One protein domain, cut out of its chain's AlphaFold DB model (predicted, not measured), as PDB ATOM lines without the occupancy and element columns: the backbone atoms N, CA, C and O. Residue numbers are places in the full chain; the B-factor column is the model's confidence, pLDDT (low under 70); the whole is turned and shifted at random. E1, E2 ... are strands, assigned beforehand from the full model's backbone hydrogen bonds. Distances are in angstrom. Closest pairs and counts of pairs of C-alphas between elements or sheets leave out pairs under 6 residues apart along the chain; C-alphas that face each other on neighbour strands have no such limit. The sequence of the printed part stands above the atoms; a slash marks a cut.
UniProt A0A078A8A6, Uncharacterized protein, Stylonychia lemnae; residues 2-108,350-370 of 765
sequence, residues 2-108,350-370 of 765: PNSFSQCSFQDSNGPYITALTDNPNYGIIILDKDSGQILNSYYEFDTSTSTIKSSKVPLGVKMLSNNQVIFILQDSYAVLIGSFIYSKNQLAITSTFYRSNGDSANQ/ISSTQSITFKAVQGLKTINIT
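This is residues 2 to 108 and 350 to 370 of the 765 residues of an uncharacterized protein of Stylonychia lemnae (UniProt A0A078A8A6). A somewhat flattened barrel, nearly closed, is built as a sandwich of two sheets: the strongly twisted sheet of E1, E2, E3, E4, E5, E9 and E11 faces the four-strand sheet E6, E7, E8, E10. E1 runs beside E6 at one seam, and E9 comes near E8 at the other. The printed part has 128 residues, 66 of them in eleven named strands, E1 to E11 in order, with no named helix: all strand. The seven-strand sheet is branched at E4, and the neighbours in both sheets are antiparallel. The whole is compact, with a radius of gyration of the C-alphas of 14.3 A, and only just elongated, spanning 46 by 30 by 24 A.

E1, residues 5 to 10, begins at C-alpha 5 (113.167, 73.452, 130.413). E2 is residues 17 to 22, E3 28 to 33, and E4, the longest strand by residues, 39 to 47, 23.7 A. E5 is residues 52 to 54. E6, 58 to 64, measures 18.4 A, E7, 69 to 76, 22.0 A, and E8, 79 to 86, 23.3 A. E9 is residues 93 to 95 and E10 98 to 102. E11, residues 356 to 360, ends at C-alpha 360 (129.898, 76.628, 132.784).

E1 to E5 form a meander, each strand the antiparallel neighbour of the one before. In the hairpin E1 and E2, N 9 and O 19 are 2.8 A apart; in E2 and E3, N 20 and O 30, 2.8 A; in E3 and E4, N 43 and O 29, 2.7 A. E3 and E5 lie on one side of E4, with N 47 and O 52 at 3.0 A, and E11 on the other side, with N 46 and O 357 at 2.8 A. E9 pairs with E11 through N 94 and O 358, 2.8 A. E6, E7 and E8 form a second meander, with N 63 and O 71 at 2.8 A and N 74 and O 81 at 2.9 A; E10 is the antiparallel neighbour of E8, with N 82 and O 100 at 2.8 A. The two sheets' strands stand at 35 degrees. The closest C-alphas of E1 and E6 are Ser 9 and Lys 63, 5.4 A; of E8 and E9, Phe 85 and Thr 95, 6.5 A.

The C-alphas farthest apart are those of Ala 106 and Thr 370, 46.3 A. Residues 109 to 349 are not printed, and C-alphas 108 and 350 are 12.3 A apart across this cut. Of the links printed whole, none is long. Residues 2 to 3, 25 and 366 to 370 have pLDDT under 70.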
ATOM      1  N   PRO A   2     118.366  72.001 137.302       58.38
ATOM      2  CA  PRO A   2     117.059  72.406 136.830       58.38
ATOM      3  C   PRO A   2     116.149  71.193 136.608       58.38
ATOM      4  O   PRO A   2     116.595  70.171 136.091       58.38
ATOM      5  N   ASN A   3     114.895  71.311 137.028       62.66
ATOM      6  CA  ASN A   3     113.878  70.264 136.935       62.66
ATOM      7  C   ASN A   3     113.047  70.376 135.644       62.66
ATOM      8  O   ASN A   3     112.303  69.455 135.315       62.66
ATOM      9  N   SER A   4     113.155  71.500 134.929       75.12
ATOM     10  CA  SER A   4     112.371  71.810 133.733       75.12
ATOM     11  C   SER A   4     113.136  72.701 132.757       75.12
ATOM     12  O   SER A   4     113.888  73.593 133.156       75.12
ATOM     13  N   PHE A   5     112.902  72.472 131.464       82.00
ATOM     14  CA  PHE A   5     113.167  73.452 130.413       82.00
ATOM     15  C   PHE A   5     111.913  74.306 130.235       82.00
ATOM     16  O   PHE A   5     110.810  73.767 130.137       82.00
ATOM     17  N   SER A   6     112.073  75.624 130.198       83.75
ATOM     18  CA  SER A   6     110.963  76.563 130.004       83.75
ATOM     19  C   SER A   6     110.907  77.100 128.578       83.75
ATOM     20  O   SER A   6     109.820  77.317 128.051       83.75
ATOM     21  N   GLN A   7     112.068  77.284 127.948       88.12
ATOM     22  CA  GLN A   7     112.216  77.778 126.580       88.12
ATOM     23  C   GLN A   7     113.273  76.955 125.854       88.12
ATOM     24  O   GLN A   7     114.257  76.543 126.469       88.12
ATOM     25  N   CYS A   8     113.099  76.733 124.554       88.88
ATOM     26  CA  CYS A   8     114.098  76.066 123.727       88.88
ATOM     27  C   CYS A   8     114.076  76.585 122.291       88.88
ATOM     28  O   CYS A   8     113.075  77.130 121.830       88.88
ATOM     29  N   SER A   9     115.195  76.427 121.593       88.94
ATOM     30  CA  SER A   9     115.330  76.815 120.198       88.94
ATOM     31  C   SER A   9     116.410  76.001 119.508       88.94
ATOM     32  O   SER A   9     117.466  75.734 120.087       88.94
ATOM     33  N   PHE A  10     116.150  75.631 118.258       88.81
ATOM     34  CA  PHE A  10     117.177  75.101 117.375       88.81
ATOM     35  C   PHE A  10     118.087  76.224 116.898       88.81
ATOM     36  O   PHE A  10     117.641  77.357 116.678       88.81
ATOM     37  N   GLN A  11     119.351  75.875 116.691       91.56
ATOM     38  CA  GLN A  11     120.246  76.717 115.930       91.56
ATOM     39  C   GLN A  11     119.737  76.893 114.494       91.56
ATOM     40  O   GLN A  11     119.314  75.928 113.852       91.56
ATOM     41  N   ASP A  12     119.794  78.126 113.991       86.19
ATOM     42  CA  ASP A  12     119.450  78.426 112.599       86.19
ATOM     43  C   ASP A  12     120.303  77.634 111.593       86.19
ATOM     44  O   ASP A  12     121.383  77.133 111.912       86.19
ATOM     45  N   SER A  13     119.807  77.527 110.355       80.31
ATOM     46  CA  SER A  13     120.510  76.878 109.235       80.31
ATOM     47  C   SER A  13     120.890  75.412 109.490       80.31
ATOM     48  O   SER A  13     121.939  74.958 109.045       80.31
ATOM     49  N   ASN A  14     120.038  74.660 110.198       76.50
ATOM     50  CA  ASN A  14     120.281  73.258 110.560       76.50
ATOM     51  C   ASN A  14     121.559  73.026 111.385       76.50
ATOM     52  O   ASN A  14     122.125  71.936 111.332       76.50
ATOM     53  N   GLY A  15     121.985  74.009 112.182       87.50
ATOM     54  CA  GLY A  15     123.151  73.862 113.048       87.50
ATOM     55  C   GLY A  15     123.034  72.709 114.066       87.50
ATOM     56  O   GLY A  15     121.925  72.248 114.369       87.50
ATOM     57  N   PRO A  16     124.170  72.226 114.606       93.81
ATOM     58  CA  PRO A  16     124.231  71.024 115.443       93.81
ATOM     59  C   PRO A  16     123.723  71.226 116.876       93.81
ATOM     60  O   PRO A  16     123.802  70.302 117.683       93.81
ATOM     61  N   TYR A  17     123.234  72.417 117.233       94.75
ATOM     62  CA  TYR A  17     122.908  72.753 118.616       94.75
ATOM     63  C   TYR A  17     121.421  73.024 118.850       94.75
ATOM     64  O   TYR A  17     120.710  73.599 118.021       94.75
ATOM     65  N   ILE A  18     120.977  72.666 120.051       92.44
ATOM     66  CA  ILE A  18     119.731  73.126 120.662       92.44
ATOM     67  C   ILE A  18     120.125  73.985 121.858       92.44
ATOM     68  O   ILE A  18     120.941  73.575 122.678       92.44
ATOM     69  N   THR A  19     119.537  75.170 121.984       94.06
ATOM     70  CA  THR A  19     119.672  75.982 123.195       94.06
ATOM     71  C   THR A  19     118.376  75.941 123.986       94.06
ATOM     72  O   THR A  19     117.303  76.129 123.420       94.06
ATOM     73  N   ALA A  20     118.466  75.731 125.294       92.88
ATOM     74  CA  ALA A  20     117.340  75.746 126.213       92.88
ATOM     75  C   ALA A  20     117.606  76.657 127.416       92.88
ATOM     76  O   ALA A  20     118.750  76.849 127.823       92.88
ATOM     77  N   LEU A  21     116.542  77.203 127.999       92.50
ATOM     78  CA  LEU A  21     116.580  77.937 129.261       92.50
ATOM     79  C   LEU A  21     115.824  77.169 130.342       92.50
ATOM     80  O   LEU A  21     114.838  76.483 130.058       92.50
ATOM     81  N   THR A  22     116.269  77.319 131.585       90.69
ATOM     82  CA  THR A  22     115.641  76.701 132.762       90.69
ATOM     83  C   THR A  22     115.168  77.747 133.748       90.69
ATOM     84  O   THR A  22     115.707  78.846 133.783       90.69
ATOM     85  N   ASP A  23     114.157  77.417 134.544       81.75
ATOM     86  CA  ASP A  23     113.489  78.341 135.469       81.75
ATOM     87  C   ASP A  23     113.423  77.835 136.921       81.75
ATOM     88  O   ASP A  23     113.315  78.641 137.841       81.75
ATOM     89  N   ASN A  24     113.521  76.521 137.152       71.06
ATOM     90  CA  ASN A  24     113.355  75.909 138.473       71.06
ATOM     91  C   ASN A  24     114.411  74.820 138.735       71.06
ATOM     92  O   ASN A  24     114.559  73.943 137.886       71.06
ATOM     93  N   PRO A  25     115.115  74.803 139.888       65.19
ATOM     94  CA  PRO A  25     115.052  75.791 140.972       65.19
ATOM     95  C   PRO A  25     115.871  77.047 140.678       65.19
ATOM     96  O   PRO A  25     115.725  78.037 141.380       65.19
ATOM     97  N   ASN A  26     116.727  77.000 139.655       80.62
ATOM     98  CA  ASN A  26     117.591  78.103 139.267       80.62
ATOM     99  C   ASN A  26     117.563  78.288 137.752       80.62
ATOM    100  O   ASN A  26     117.506  77.316 136.985       80.62
ATOM    101  N   TYR A  27     117.687  79.547 137.351       87.25
ATOM    102  CA  TYR A  27     117.935  79.919 135.975       87.25
ATOM    103  C   TYR A  27     119.255  79.339 135.441       87.25
ATOM    104  O   TYR A  27     120.265  79.296 136.148       87.25
ATOM    105  N   GLY A  28     119.239  78.909 134.181       91.31
ATOM    106  CA  GLY A  28     120.410  78.424 133.465       91.31
ATOM    107  C   GLY A  28     120.184  78.373 131.957       91.31
ATOM    108  O   GLY A  28     119.047  78.316 131.486       91.31
ATOM    109  N   ILE A  29     121.284  78.388 131.208       93.94
ATOM    110  CA  ILE A  29     121.312  78.267 129.746       93.94
ATOM    111  C   ILE A  29     121.968  76.937 129.407       93.94
ATOM    112  O   ILE A  29     123.095  76.681 129.816       93.94
ATOM    113  N   ILE A  30     121.275  76.074 128.682       93.56
ATOM    114  CA  ILE A  30     121.721  74.720 128.367       93.56
ATOM    115  C   ILE A  30     121.923  74.622 126.866       93.56
ATOM    116  O   ILE A  30     121.031  74.968 126.098       93.56
ATOM    117  N   ILE A  31     123.088  74.132 126.459       94.00
ATOM    118  CA  ILE A  31     123.394  73.802 125.072       94.00
ATOM    119  C   ILE A  31     123.393  72.288 124.952       94.00
ATOM    120  O   ILE A  31     124.131  71.613 125.672       94.00
ATOM    121  N   LEU A  32     122.566  71.765 124.058       92.69
ATOM    122  CA  LEU A  32     122.495  70.350 123.740       92.69
ATOM    123  C   LEU A  32     122.983  70.105 122.316       92.69
ATOM    124  O   LEU A  32     122.826  70.948 121.435       92.69
ATOM    125  N   ASP A  33     123.551  68.929 122.108       90.94
ATOM    126  CA  ASP A  33     123.766  68.355 120.790       90.94
ATOM    127  C   ASP A  33     122.411  67.968 120.185       90.94
ATOM    128  O   ASP A  33     121.601  67.307 120.838       90.94
ATOM    129  N   LYS A  34     122.138  68.422 118.963       89.00
ATOM    130  CA  LYS A  34     120.835  68.265 118.311       89.00
ATOM    131  C   LYS A  34     120.496  66.802 118.029       89.00
ATOM    132  O   LYS A  34     119.349  66.412 118.230       89.00
ATOM    133  N   ASP A  35     121.475  66.012 117.600       84.31
ATOM    134  CA  ASP A  35     121.246  64.641 117.133       84.31
ATOM    135  C   ASP A  35     121.143  63.653 118.299       84.31
ATOM    136  O   ASP A  35     120.295  62.760 118.311       84.31
ATOM    137  N   SER A  36     121.997  63.818 119.310       83.94
ATOM    138  CA  SER A  36     122.041  62.931 120.478       83.94
ATOM    139  C   SER A  36     121.234  63.435 121.676       83.94
ATOM    140  O   SER A  36     121.041  62.693 122.642       83.94
ATOM    141  N   GLY A  37     120.815  64.703 121.679       82.50
ATOM    142  CA  GLY A  37     120.181  65.351 122.829       82.50
ATOM    143  C   GLY A  37     121.077  65.436 124.071       82.50
ATOM    144  O   GLY A  37     120.577  65.691 125.168       82.50
ATOM    145  N   GLN A  38     122.384  65.181 123.944       86.25
ATOM    146  CA  GLN A  38     123.323  65.263 125.062       86.25
ATOM    147  C   GLN A  38     123.585  66.719 125.438       86.25
ATOM    148  O   GLN A  38     123.794  67.561 124.570       86.25
ATOM    149  N   ILE A  39     123.634  67.022 126.737       88.56
ATOM    150  CA  ILE A  39     124.024  68.356 127.207       88.56
ATOM    151  C   ILE A  39     125.527  68.542 126.971       88.56
ATOM    152  O   ILE A  39     126.349  67.854 127.567       88.56
ATOM    153  N   LEU A  40     125.885  69.502 126.126       90.75
ATOM    154  CA  LEU A  40     127.271  69.880 125.864       90.75
ATOM    155  C   LEU A  40     127.787  70.826 126.950       90.75
ATOM    156  O   LEU A  40     128.857  70.612 127.513       90.75
ATOM    157  N   ASN A  41     126.993  71.845 127.283       92.50
ATOM    158  CA  ASN A  41     127.311  72.816 128.322       92.50
ATOM    159  C   ASN A  41     126.035  73.267 129.040       92.50
ATOM    160  O   ASN A  41     124.959  73.344 128.449       92.50
ATOM    161  N   SER A  42     126.169  73.630 130.313       92.31
ATOM    162  CA  SER A  42     125.162  74.405 131.038       92.31
ATOM    163  C   SER A  42     125.843  75.607 131.659       92.31
ATOM    164  O   SER A  42     126.888  75.450 132.284       92.31
ATOM    165  N   TYR A  43     125.263  76.785 131.496       93.81
ATOM    166  CA  TYR A  43     125.784  78.042 131.998       93.81
ATOM    167  C   TYR A  43     124.846  78.640 133.042       93.81
ATOM    168  O   TYR A  43     123.625  78.558 132.906       93.81
ATOM    169  N   TYR A  44     125.426  79.292 134.047       92.25
ATOM    170  CA  TYR A  44     124.717  80.177 134.971       92.25
ATOM    171  C   TYR A  44     125.252  81.606 134.857       92.25
ATOM    172  O   TYR A  44     126.412  81.824 134.494       92.25
ATOM    173  N   GLU A  45     124.410  82.577 135.196       92.38
ATOM    174  CA  GLU A  45     124.794  83.984 135.265       92.38
ATOM    175  C   GLU A  45     125.622  84.276 136.513       92.38
ATOM    176  O   GLU A  45     125.202  84.011 137.643       92.38
ATOM    177  N   PHE A  46     126.790  84.874 136.297       90.50
ATOM    178  CA  PHE A  46     127.672  85.370 137.339       90.50
ATOM    179  C   PHE A  46     127.855  86.879 137.172       90.50
ATOM    180  O   PHE A  46     128.435  87.357 136.192       90.50
ATOM    181  N   ASP A  47     127.357  87.632 138.147       87.06
ATOM    182  CA  ASP A  47     127.532  89.077 138.210       87.06
ATOM    183  C   ASP A  47     128.924  89.382 138.752       87.06
ATOM    184  O   ASP A  47     129.243  89.113 139.911       87.06
ATOM    185  N   THR A  48     129.769  89.923 137.879       84.25
ATOM    186  CA  THR A  48     131.178  90.194 138.180       84.25
ATOM    187  C   THR A  48     131.360  91.336 139.173       84.25
ATOM    188  O   THR A  48     132.350  91.342 139.899       84.25
ATOM    189  N   SER A  49     130.397  92.260 139.255       84.44
ATOM    190  CA  SER A  49     130.467  93.407 140.164       84.44
ATOM    191  C   SER A  49     130.207  93.004 141.615       84.44
ATOM    192  O   SER A  49     130.874  93.486 142.526       84.44
ATOM    193  N   THR A  50     129.279  92.070 141.827       86.44
ATOM    194  CA  THR A  50     128.900  91.590 143.165       86.44
ATOM    195  C   THR A  50     129.508  90.235 143.514       86.44
ATOM    196  O   THR A  50     129.416  89.799 144.657       86.44
ATOM    197  N   SER A  51     130.130  89.553 142.547       86.31
ATOM    198  CA  SER A  51     130.612  88.171 142.671       86.31
ATOM    199  C   SER A  51     129.522  87.175 143.097       86.31
ATOM    200  O   SER A  51     129.800  86.191 143.782       86.31
ATOM    201  N   THR A  52     128.274  87.417 142.683       87.94
ATOM    202  CA  THR A  52     127.118  86.576 143.029       87.94
ATOM    203  C   THR A  52     126.559  85.831 141.820       87.94
ATOM    204  O   THR A  52     126.609  86.305 140.683       87.94
ATOM    205  N   ILE A  53     126.003  84.644 142.073       86.00
ATOM    206  CA  ILE A  53     125.219  83.895 141.085       86.00
ATOM    207  C   ILE A  53     123.815  84.495 141.033       86.00
ATOM    208  O   ILE A  53     123.178  84.663 142.075       86.00
ATOM    209  N   LYS A  54     123.306  84.779 139.832       85.19
ATOM    210  CA  LYS A  54     121.906  85.183 139.643       85.19
ATOM    211  C   LYS A  54     121.062  83.939 139.385       85.19
ATOM    212  O   LYS A  54     121.118  83.348 138.313       85.19
ATOM    213  N   SER A  55     120.298  83.524 140.392       79.62
ATOM    214  CA  SER A  55     119.476  82.309 140.330       79.62
ATOM    215  C   SER A  55     118.006  82.563 140.002       79.62
ATOM    216  O   SER A  55     117.349  81.673 139.466       79.62
ATOM    217  N   SER A  56     117.486  83.756 140.300       83.88
ATOM    218  CA  SER A  56     116.061  84.082 140.212       83.88
ATOM    219  C   SER A  56     115.745  84.945 138.987       83.88
ATOM    220  O   SER A  56     115.630  86.166 139.091       83.88
ATOM    221  N   LYS A  57     115.616  84.314 137.818       90.25
ATOM    222  CA  LYS A  57     115.146  84.952 136.579       90.25
ATOM    223  C   LYS A  57     114.061  84.089 135.954       90.25
ATOM    224  O   LYS A  57     114.120  82.867 136.071       90.25
ATOM    225  N   VAL A  58     113.100  84.706 135.270       91.44
ATOM    226  CA  VAL A  58     112.087  83.961 134.507       91.44
ATOM    227  C   VAL A  58     112.470  83.981 133.029       91.44
ATOM    228  O   VAL A  58     112.486  85.054 132.430       91.44
ATOM    229  N   PRO A  59     112.780  82.838 132.407       92.38
ATOM    230  CA  PRO A  59     113.052  82.772 130.978       92.38
ATOM    231  C   PRO A  59     111.836  83.148 130.137       92.38
ATOM    232  O   PRO A  59     110.749  82.604 130.328       92.38
ATOM    233  N   LEU A  60     112.039  84.040 129.171       91.81
ATOM    234  CA  LEU A  60     110.994  84.497 128.252       91.81
ATOM    235  C   LEU A  60     111.215  84.018 126.818       91.81
ATOM    236  O   LEU A  60     110.253  83.852 126.078       91.81
ATOM    237  N   GLY A  61     112.464  83.771 126.424       92.38
ATOM    238  CA  GLY A  61     112.768  83.194 125.121       92.38
ATOM    239  C   GLY A  61     114.260  83.053 124.870       92.38
ATOM    240  O   GLY A  61     115.074  83.715 125.513       92.38
ATOM    241  N   VAL A  62     114.617  82.178 123.936       93.56
ATOM    242  CA  VAL A  62     115.999  81.962 123.501       93.56
ATOM    243  C   VAL A  62     116.043  81.657 122.015       93.56
ATOM    244  O   VAL A  62     115.110  81.070 121.475       93.56
ATOM    245  N   LYS A  63     117.125  82.056 121.358       93.50
ATOM    246  CA  LYS A  63     117.414  81.759 119.960       93.50
ATOM    247  C   LYS A  63     118.915  81.578 119.799       93.50
ATOM    248  O   LYS A  63     119.689  82.317 120.402       93.50
ATOM    249  N   MET A  64     119.324  80.608 118.991       93.94
ATOM    250  CA  MET A  64     120.720  80.452 118.604       93.94
ATOM    251  C   MET A  64     120.859  80.683 117.106       93.94
ATOM    252  O   MET A  64     120.202  80.030 116.300       93.94
ATOM    253  N   LEU A  65     121.709  81.637 116.751       92.06
ATOM    254  CA  LEU A  65     122.003  81.990 115.373       92.06
ATOM    255  C   LEU A  65     122.981  80.988 114.744       92.06
ATOM    256  O   LEU A  65     123.722  80.280 115.437       92.06
ATOM    257  N   SER A  66     123.051  80.982 113.415       91.62
ATOM    258  CA  SER A  66     123.986  80.146 112.648       91.62
ATOM    259  C   SER A  66     125.461  80.433 112.973       91.62
ATOM    260  O   SER A  66     126.286  79.530 112.928       91.62
ATOM    261  N   ASN A  67     125.797  81.653 113.407       92.50
ATOM    262  CA  ASN A  67     127.142  82.043 113.857       92.50
ATOM    263  C   ASN A  67     127.451  81.667 115.328       92.50
ATOM    264  O   ASN A  67     128.364  82.231 115.930       92.50
ATOM    265  N   ASN A  68     126.677  80.754 115.925       94.94
ATOM    266  CA  ASN A  68     126.732  80.353 117.337       94.94
ATOM    267  C   ASN A  68     126.398  81.457 118.353       94.94
ATOM    268  O   ASN A  68     126.584  81.260 119.556       94.94
ATOM    269  N   GLN A  69     125.895  82.610 117.917       94.94
ATOM    270  CA  GLN A  69     125.420  83.631 118.836       94.94
ATOM    271  C   GLN A  69     124.119  83.167 119.496       94.94
ATOM    272  O   GLN A  69     123.107  82.949 118.833       94.94
ATOM    273  N   VAL A  70     124.143  83.030 120.815       95.56
ATOM    274  CA  VAL A  70     122.957  82.787 121.631       95.56
ATOM    275  C   VAL A  70     122.379  84.140 122.016       95.56
ATOM    276  O   VAL A  70     123.097  85.010 122.509       95.56
ATOM    277  N   ILE A  71     121.085  84.326 121.788       95.44
ATOM    278  CA  ILE A  71     120.301  85.489 122.205       95.44
ATOM    279  C   ILE A  71     119.210  84.976 123.127       95.44
ATOM    280  O   ILE A  71     118.538  83.995 122.814       95.44
ATOM    281  N   PHE A  72     119.013  85.631 124.258       94.75
ATOM    282  CA  PHE A  72     118.015  85.217 125.230       94.75
ATOM    283  C   PHE A  72     117.362  86.425 125.884       94.75
ATOM    284  O   PHE A  72     117.935  87.514 125.963       94.75
ATOM    285  N   ILE A  73     116.141  86.203 126.357       95.06
ATOM    286  CA  ILE A  73     115.348  87.186 127.080       95.06
ATOM    287  C   ILE A  73     114.910  86.593 128.404       95.06
ATOM    288  O   ILE A  73     114.400  85.470 128.456       95.06
ATOM    289  N   LEU A  74     115.066  87.382 129.460       94.62
ATOM    290  CA  LEU A  74     114.660  87.045 130.816       94.62
ATOM    291  C   LEU A  74     113.768  88.147 131.382       94.62
ATOM    292  O   LEU A  74     113.901  89.313 131.023       94.62
ATOM    293  N   GLN A  75     112.898  87.788 132.314       94.12
ATOM    294  CA  GLN A  75     112.261  88.727 133.221       94.12
ATOM    295  C   GLN A  75     113.052  88.753 134.528       94.12
ATOM    296  O   GLN A  75     113.328  87.704 135.122       94.12
ATOM    297  N   ASP A  76     113.343  89.957 135.002       92.25
ATOM    298  CA  ASP A  76     113.796  90.214 136.362       92.25
ATOM    299  C   ASP A  76     112.884  91.239 137.021       92.25
ATOM    300  O   ASP A  76     112.970  92.435 136.743       92.25
ATOM    301  N   SER A  77     111.997  90.765 137.895       90.00
ATOM    302  CA  SER A  77     111.000  91.599 138.566       90.00
ATOM    303  C   SER A  77     110.192  92.435 137.559       90.00
ATOM    304  O   SER A  77     109.299  91.908 136.897       90.00
ATOM    305  N   TYR A  78     110.535  93.713 137.384       89.88
ATOM    306  CA  TYR A  78     109.845  94.676 136.521       89.88
ATOM    307  C   TYR A  78     110.581  95.006 135.214       89.88
ATOM    308  O   TYR A  78     110.107  95.846 134.448       89.88
ATOM    309  N   ALA A  79     111.727  94.370 134.968       91.81
ATOM    310  CA  ALA A  79     112.559  94.617 133.804       91.81
ATOM    311  C   ALA A  79     112.674  93.381 132.908       91.81
ATOM    312  O   ALA A  79     112.820  92.248 133.373       91.81
ATOM    313  N   VAL A  80     112.681  93.633 131.603       94.38
ATOM    314  CA  VAL A  80     113.048  92.662 130.576       94.38
ATOM    315  C   VAL A  80     114.545  92.773 130.319       94.38
ATOM    316  O   VAL A  80     115.042  93.808 129.871       94.38
ATOM    317  N   LEU A  81     115.266  91.690 130.569       94.81
ATOM    318  CA  LEU A  81     116.685  91.569 130.275       94.81
ATOM    319  C   LEU A  81     116.860  90.933 128.903       94.81
ATOM    320  O   LEU A  81     116.245  89.908 128.619       94.81
ATOM    321  N   ILE A  82     117.707  91.523 128.072       95.31
ATOM    322  CA  ILE A  82     118.058  90.995 126.755       95.31
ATOM    323  C   ILE A  82     119.564  90.836 126.731       95.31
ATOM    324  O   ILE A  82     120.305  91.813 126.869       95.31
ATOM    325  N   GLY A  83     120.006  89.600 126.567       95.56
ATOM    326  CA  GLY A  83     121.415  89.269 126.557       95.56
ATOM    327  C   GLY A  83     121.793  88.449 125.343       95.56
ATOM    328  O   GLY A  83     120.965  87.793 124.706       95.56
ATOM    329  N   SER A  84     123.081  88.490 125.033       96.31
ATOM    330  CA  SER A  84     123.664  87.638 124.018       96.31
ATOM    331  C   SER A  84     125.104  87.279 124.346       96.31
ATOM    332  O   SER A  84     125.799  88.048 125.007       96.31
ATOM    333  N   PHE A  85     125.560  86.124 123.872       96.69
ATOM    334  CA  PHE A  85     126.967  85.733 123.844       96.69
ATOM    335  C   PHE A  85     127.239  84.820 122.646       96.69
ATOM    336  O   PHE A  85     126.319  84.214 122.100       96.69
ATOM    337  N   ILE A  86     128.502  84.692 122.246       96.44
ATOM    338  CA  ILE A  86     128.918  83.728 121.220       96.44
ATOM    339  C   ILE A  86     129.306  82.429 121.917       96.44
ATOM    340  O   ILE A  86     130.231  82.404 122.728       96.44
ATOM    341  N   TYR A  87     128.583  81.351 121.630       96.75
ATOM    342  CA  TYR A  87     128.876  80.048 122.206       96.75
ATOM    343  C   TYR A  87     130.145  79.442 121.596       96.75
ATOM    344  O   TYR A  87     130.331  79.421 120.379       96.75
ATOM    345  N   SER A  88     130.990  78.882 122.463       94.94
ATOM    346  CA  SER A  88     132.133  78.058 122.091       94.94
ATOM    347  C   SER A  88     132.229  76.861 123.031       94.94
ATOM    348  O   SER A  88     132.315  77.026 124.248       94.94
ATOM    349  N   LYS A  89     132.250  75.649 122.465       90.38
ATOM    350  CA  LYS A  89     132.211  74.372 123.204       90.38
ATOM    351  C   LYS A  89     133.298  74.240 124.281       90.38
ATOM    352  O   LYS A  89     133.078  73.613 125.312       90.38
ATOM    353  N   ASN A  90     134.468  74.841 124.055       91.88
ATOM    354  CA  ASN A  90     135.638  74.694 124.927       91.88
ATOM    355  C   ASN A  90     135.773  75.812 125.978       91.88
ATOM    356  O   ASN A  90     136.716  75.795 126.769       91.88
ATOM    357  N   GLN A  91     134.873  76.797 125.992       92.19
ATOM    358  CA  GLN A  91     134.955  77.923 126.921       92.19
ATOM    359  C   GLN A  91     134.164  77.644 128.201       92.19
ATOM    360  O   GLN A  91     132.950  77.471 128.186       92.19
ATOM    361  N   LEU A  92     134.860  77.643 129.342       90.44
ATOM    362  CA  LEU A  92     134.226  77.477 130.657       90.44
ATOM    363  C   LEU A  92     133.623  78.774 131.206       90.44
ATOM    364  O   LEU A  92     132.846  78.738 132.159       90.44
ATOM    365  N   ALA A  93     133.994  79.913 130.632       92.81
ATOM    366  CA  ALA A  93     133.422  81.208 130.943       92.81
ATOM    367  C   ALA A  93     133.262  82.002 129.646       92.81
ATOM    368  O   ALA A  93     134.188  82.039 128.837       92.81
ATOM    369  N   ILE A  94     132.100  82.623 129.465       95.31
ATOM    370  CA  ILE A  94     131.762  83.406 128.278       95.31
ATOM    371  C   ILE A  94     131.257  84.774 128.732       95.31
ATOM    372  O   ILE A  94     130.349  84.870 129.557       95.31
ATOM    373  N   THR A  95     131.843  85.843 128.207       92.81
ATOM    374  CA  THR A  95     131.353  87.207 128.435       92.81
ATOM    375  C   THR A  95     130.194  87.500 127.489       92.81
ATOM    376  O   THR A  95     130.218  87.095 126.327       92.81
ATOM    377  N   SER A  96     129.176  88.210 127.973       93.69
ATOM    378  CA  SER A  96     128.092  88.676 127.109       93.69
ATOM    379  C   SER A  96     128.618  89.597 126.001       93.69
ATOM    380  O   SER A  96     129.344  90.543 126.301       93.69
ATOM    381  N   THR A  97     128.183  89.397 124.756       94.50
ATOM    382  CA  THR A  97     128.353  90.375 123.668       94.50
ATOM    383  C   THR A  97     127.612  91.671 124.002       94.50
ATOM    384  O   THR A  97     128.132  92.766 123.815       94.50
ATOM    385  N   PHE A  98     126.408  91.543 124.563       95.44
ATOM    386  CA  PHE A  98     125.678  92.626 125.212       95.44
ATOM    387  C   PHE A  98     124.729  92.049 126.267       95.44
ATOM    388  O   PHE A  98     124.313  90.891 126.178       95.44
ATOM    389  N   TYR A  99     124.376  92.866 127.258       95.56
ATOM    390  CA  TYR A  99     123.388  92.528 128.278       95.56
ATOM    391  C   TYR A  99     122.687  93.807 128.742       95.56
ATOM    392  O   TYR A  99     123.297  94.685 129.363       95.56
ATOM    393  N   ARG A 100     121.414  93.947 128.372       95.06
ATOM    394  CA  ARG A 100     120.625  95.174 128.530       95.06
ATOM    395  C   ARG A 100     119.414  94.915 129.408       95.06
ATOM    396  O   ARG A 100     118.712  93.931 129.201       95.06
ATOM    397  N   SER A 101     119.143  95.819 130.342       93.12
ATOM    398  CA  SER A 101     117.939  95.801 131.172       93.12
ATOM    399  C   SER A 101     116.967  96.880 130.723       93.12
ATOM    400  O   SER A 101     117.339  98.050 130.603       93.12
ATOM    401  N   ASN A 102     115.720  96.480 130.490       91.06
ATOM    402  CA  ASN A 102     114.684  97.295 129.875       91.06
ATOM    403  C   ASN A 102     113.432  97.326 130.766       91.06
ATOM    404  O   ASN A 102     112.676  96.356 130.808       91.06
ATOM    405  N   GLY A 103     113.214  98.442 131.463       87.81
ATOM    406  CA  GLY A 103     112.133  98.615 132.439       87.81
ATOM    407  C   GLY A 103     112.655  98.799 133.864       87.81
ATOM    408  O   GLY A 103     113.826  98.549 134.150       87.81
ATOM    409  N   ASP A 104     111.777  99.270 134.743       87.88
ATOM    410  CA  ASP A 104     112.041  99.494 136.166       87.88
ATOM    411  C   ASP A 104     110.723  99.425 136.965       87.88
ATOM    412  O   ASP A 104     109.661  99.120 136.419       87.88
ATOM    413  N   SER A 105     110.766  99.691 138.271       88.25
ATOM    414  CA  SER A 105     109.572  99.658 139.124       88.25
ATOM    415  C   SER A 105     108.504 100.694 138.754       88.25
ATOM    416  O   SER A 105     107.331 100.468 139.058       88.25
ATOM    417  N   ALA A 106     108.877 101.808 138.113       87.69
ATOM    418  CA  ALA A 106     107.951 102.834 137.634       87.69
ATOM    419  C   ALA A 106     107.392 102.489 136.239       87.69
ATOM    420  O   ALA A 106     106.214 102.716 135.958       87.69
ATOM    421  N   ASN A 107     108.210 101.879 135.383       87.12
ATOM    422  CA  ASN A 107     107.913 101.482 134.010       87.12
ATOM    423  C   ASN A 107     107.998  99.960 133.878       87.12
ATOM    424  O   ASN A 107     108.884  99.421 133.212       87.12
ATOM    425  N   GLN A 108     107.069  99.277 134.546       91.94
ATOM    426  CA  GLN A 108     107.077  97.822 134.653       91.94
ATOM    427  C   GLN A 108     106.791  97.185 133.296       91.94
ATOM    428  O   GLN A 108     105.641  97.187 132.839       91.94
ATOM    429  N   ILE A 350     114.796 104.069 129.629       79.56
ATOM    430  CA  ILE A 350     116.245 104.102 129.467       79.56
ATOM    431  C   ILE A 350     116.751 102.676 129.654       79.56
ATOM    432  O   ILE A 350     116.508 102.055 130.687       79.56
ATOM    433  N   SER A 351     117.417 102.142 128.633       88.25
ATOM    434  CA  SER A 351     118.078 100.845 128.749       88.25
ATOM    435  C   SER A 351     119.353 101.013 129.571       88.25
ATOM    436  O   SER A 351     120.120 101.949 129.335       88.25
ATOM    437  N   SER A 352     119.587 100.126 130.534       91.19
ATOM    438  CA  SER A 352     120.847 100.086 131.284       91.19
ATOM    439  C   SER A 352     121.686  98.888 130.858       91.19
ATOM    440  O   SER A 352     121.164  97.849 130.455       91.19
ATOM    441  N   THR A 353     123.005  99.043 130.926       92.06
ATOM    442  CA  THR A 353     123.961  97.985 130.571       92.06
ATOM    443  C   THR A 353     124.450  97.309 131.831       92.06
ATOM    444  O   THR A 353     124.754  97.994 132.806       92.06
ATOM    445  N   GLN A 354     124.571  95.988 131.803       88.12
ATOM    446  CA  GLN A 354     125.173  95.224 132.892       88.12
ATOM    447  C   GLN A 354     126.335  94.389 132.350       88.12
ATOM    448  O   GLN A 354     126.325  93.977 131.192       88.12
ATOM    449  N   SER A 355     127.347  94.155 133.185       85.19
ATOM    450  CA  SER A 355     128.488  93.307 132.836       85.19
ATOM    451  C   SER A 355     128.310  91.927 133.464       85.19
ATOM    452  O   SER A 355     128.536  91.736 134.664       85.19
ATOM    453  N   ILE A 356     127.872  90.966 132.652       91.50
ATOM    454  CA  ILE A 356     127.571  89.599 133.078       91.50
ATOM    455  C   ILE A 356     128.555  88.627 132.427       91.50
ATOM    456  O   ILE A 356     128.893  88.738 131.247       91.50
ATOM    457  N   THR A 357     129.018  87.654 133.208       93.50
ATOM    458  CA  THR A 357     129.779  86.509 132.699       93.50
ATOM    459  C   THR A 357     128.976  85.237 132.917       93.50
ATOM    460  O   THR A 357     128.466  84.991 134.007       93.50
ATOM    461  N   PHE A 358     128.889  84.405 131.890       94.44
ATOM    462  CA  PHE A 358     128.279  83.084 131.951       94.44
ATOM    463  C   PHE A 358     129.348  82.069 132.309       94.44
ATOM    464  O   PHE A 358     130.360  81.978 131.620       94.44
ATOM    465  N   LYS A 359     129.150  81.308 133.384       93.88
ATOM    466  CA  LYS A 359     130.104  80.280 133.821       93.88
ATOM    467  C   LYS A 359     129.510  78.896 133.617       93.88
ATOM    468  O   LYS A 359     128.367  78.647 133.993       93.88
ATOM    469  N   ALA A 360     130.292  78.003 133.025       92.12
ATOM    470  CA  ALA A 360     129.898  76.628 132.784       92.12
ATOM    471  C   ALA A 360     129.833  75.842 134.102       92.12
ATOM    472  O   ALA A 360     130.748  75.896 134.931       92.12
ATOM    473  N   VAL A 361     128.767  75.068 134.275       89.31
ATOM    474  CA  VAL A 361     128.628  74.085 135.348       89.31
ATOM    475  C   VAL A 361     129.539  72.900 135.039       89.31
ATOM    476  O   VAL A 361     129.417  72.262 133.996       89.31
ATOM    477  N   GLN A 362     130.457  72.602 135.954       86.19
ATOM    478  CA  GLN A 362     131.366  71.462 135.843       86.19
ATOM    479  C   GLN A 362     130.720  70.177 136.375       86.19
ATOM    480  O   GLN A 362     129.853  70.221 137.246       86.19
ATOM    481  N   GLY A 363     131.179  69.024 135.879       79.38
ATOM    482  CA  GLY A 363     130.792  67.713 136.416       79.38
ATOM    483  C   GLY A 363     129.382  67.240 136.044       79.38
ATOM    484  O   GLY A 363     128.835  66.368 136.722       79.38
ATOM    485  N   LEU A 364     128.781  67.790 134.985       75.50
ATOM    486  CA  LEU A 364     127.505  67.298 134.466       75.50
ATOM    487  C   LEU A 364     127.677  65.891 133.884       75.50
ATOM    488  O   LEU A 364     128.532  65.658 133.033       75.50
ATOM    489  N   LYS A 365     126.836  64.959 134.333       72.00
ATOM    490  CA  LYS A 365     126.666  63.650 133.695       72.00
ATOM    491  C   LYS A 365     125.419  63.698 132.826       72.00
ATOM    492  O   LYS A 365     124.371  64.139 133.292       72.00
ATOM    493  N   THR A 366     125.529  63.235 131.590       68.62
ATOM    494  CA  THR A 366     124.442  63.291 130.610       68.62
ATOM    495  C   THR A 366     124.010  61.903 130.190       68.62
ATOM    496  O   THR A 366     124.839  61.012 130.017       68.62
ATOM    497  N   ILE A 367     122.710  61.742 129.983       65.81
ATOM    498  CA  ILE A 367     122.111  60.561 129.366       65.81
ATOM    499  C   ILE A 367     121.440  61.038 128.079       65.81
ATOM    500  O   ILE A 367     120.944  62.163 128.024       65.81
ATOM    501  N   ASN A 368     121.459  60.204 127.042       65.56
ATOM    502  CA  ASN A 368     120.781  60.500 125.787       65.56
ATOM    503  C   ASN A 368     119.259  60.616 126.027       65.56
ATOM    504  O   ASN A 368     118.640  59.698 126.568       65.56
ATOM    505  N   ILE A 369     118.661  61.744 125.630       64.88
ATOM    506  CA  ILE A 369     117.242  62.040 125.884       64.88
ATOM    507  C   ILE A 369     116.289  61.145 125.073       64.88
ATOM    508  O   ILE A 369     115.135  60.968 125.460       64.88
ATOM    509  N   THR A 370     116.777  60.528 123.989       59.16
ATOM    510  CA  THR A 370     115.996  59.649 123.091       59.16
ATOM    511  C   THR A 370     115.525  58.341 123.744       59.16
ATOM    512  O   THR A 370     114.782  57.586 123.126       59.16
TER     513      THR A 370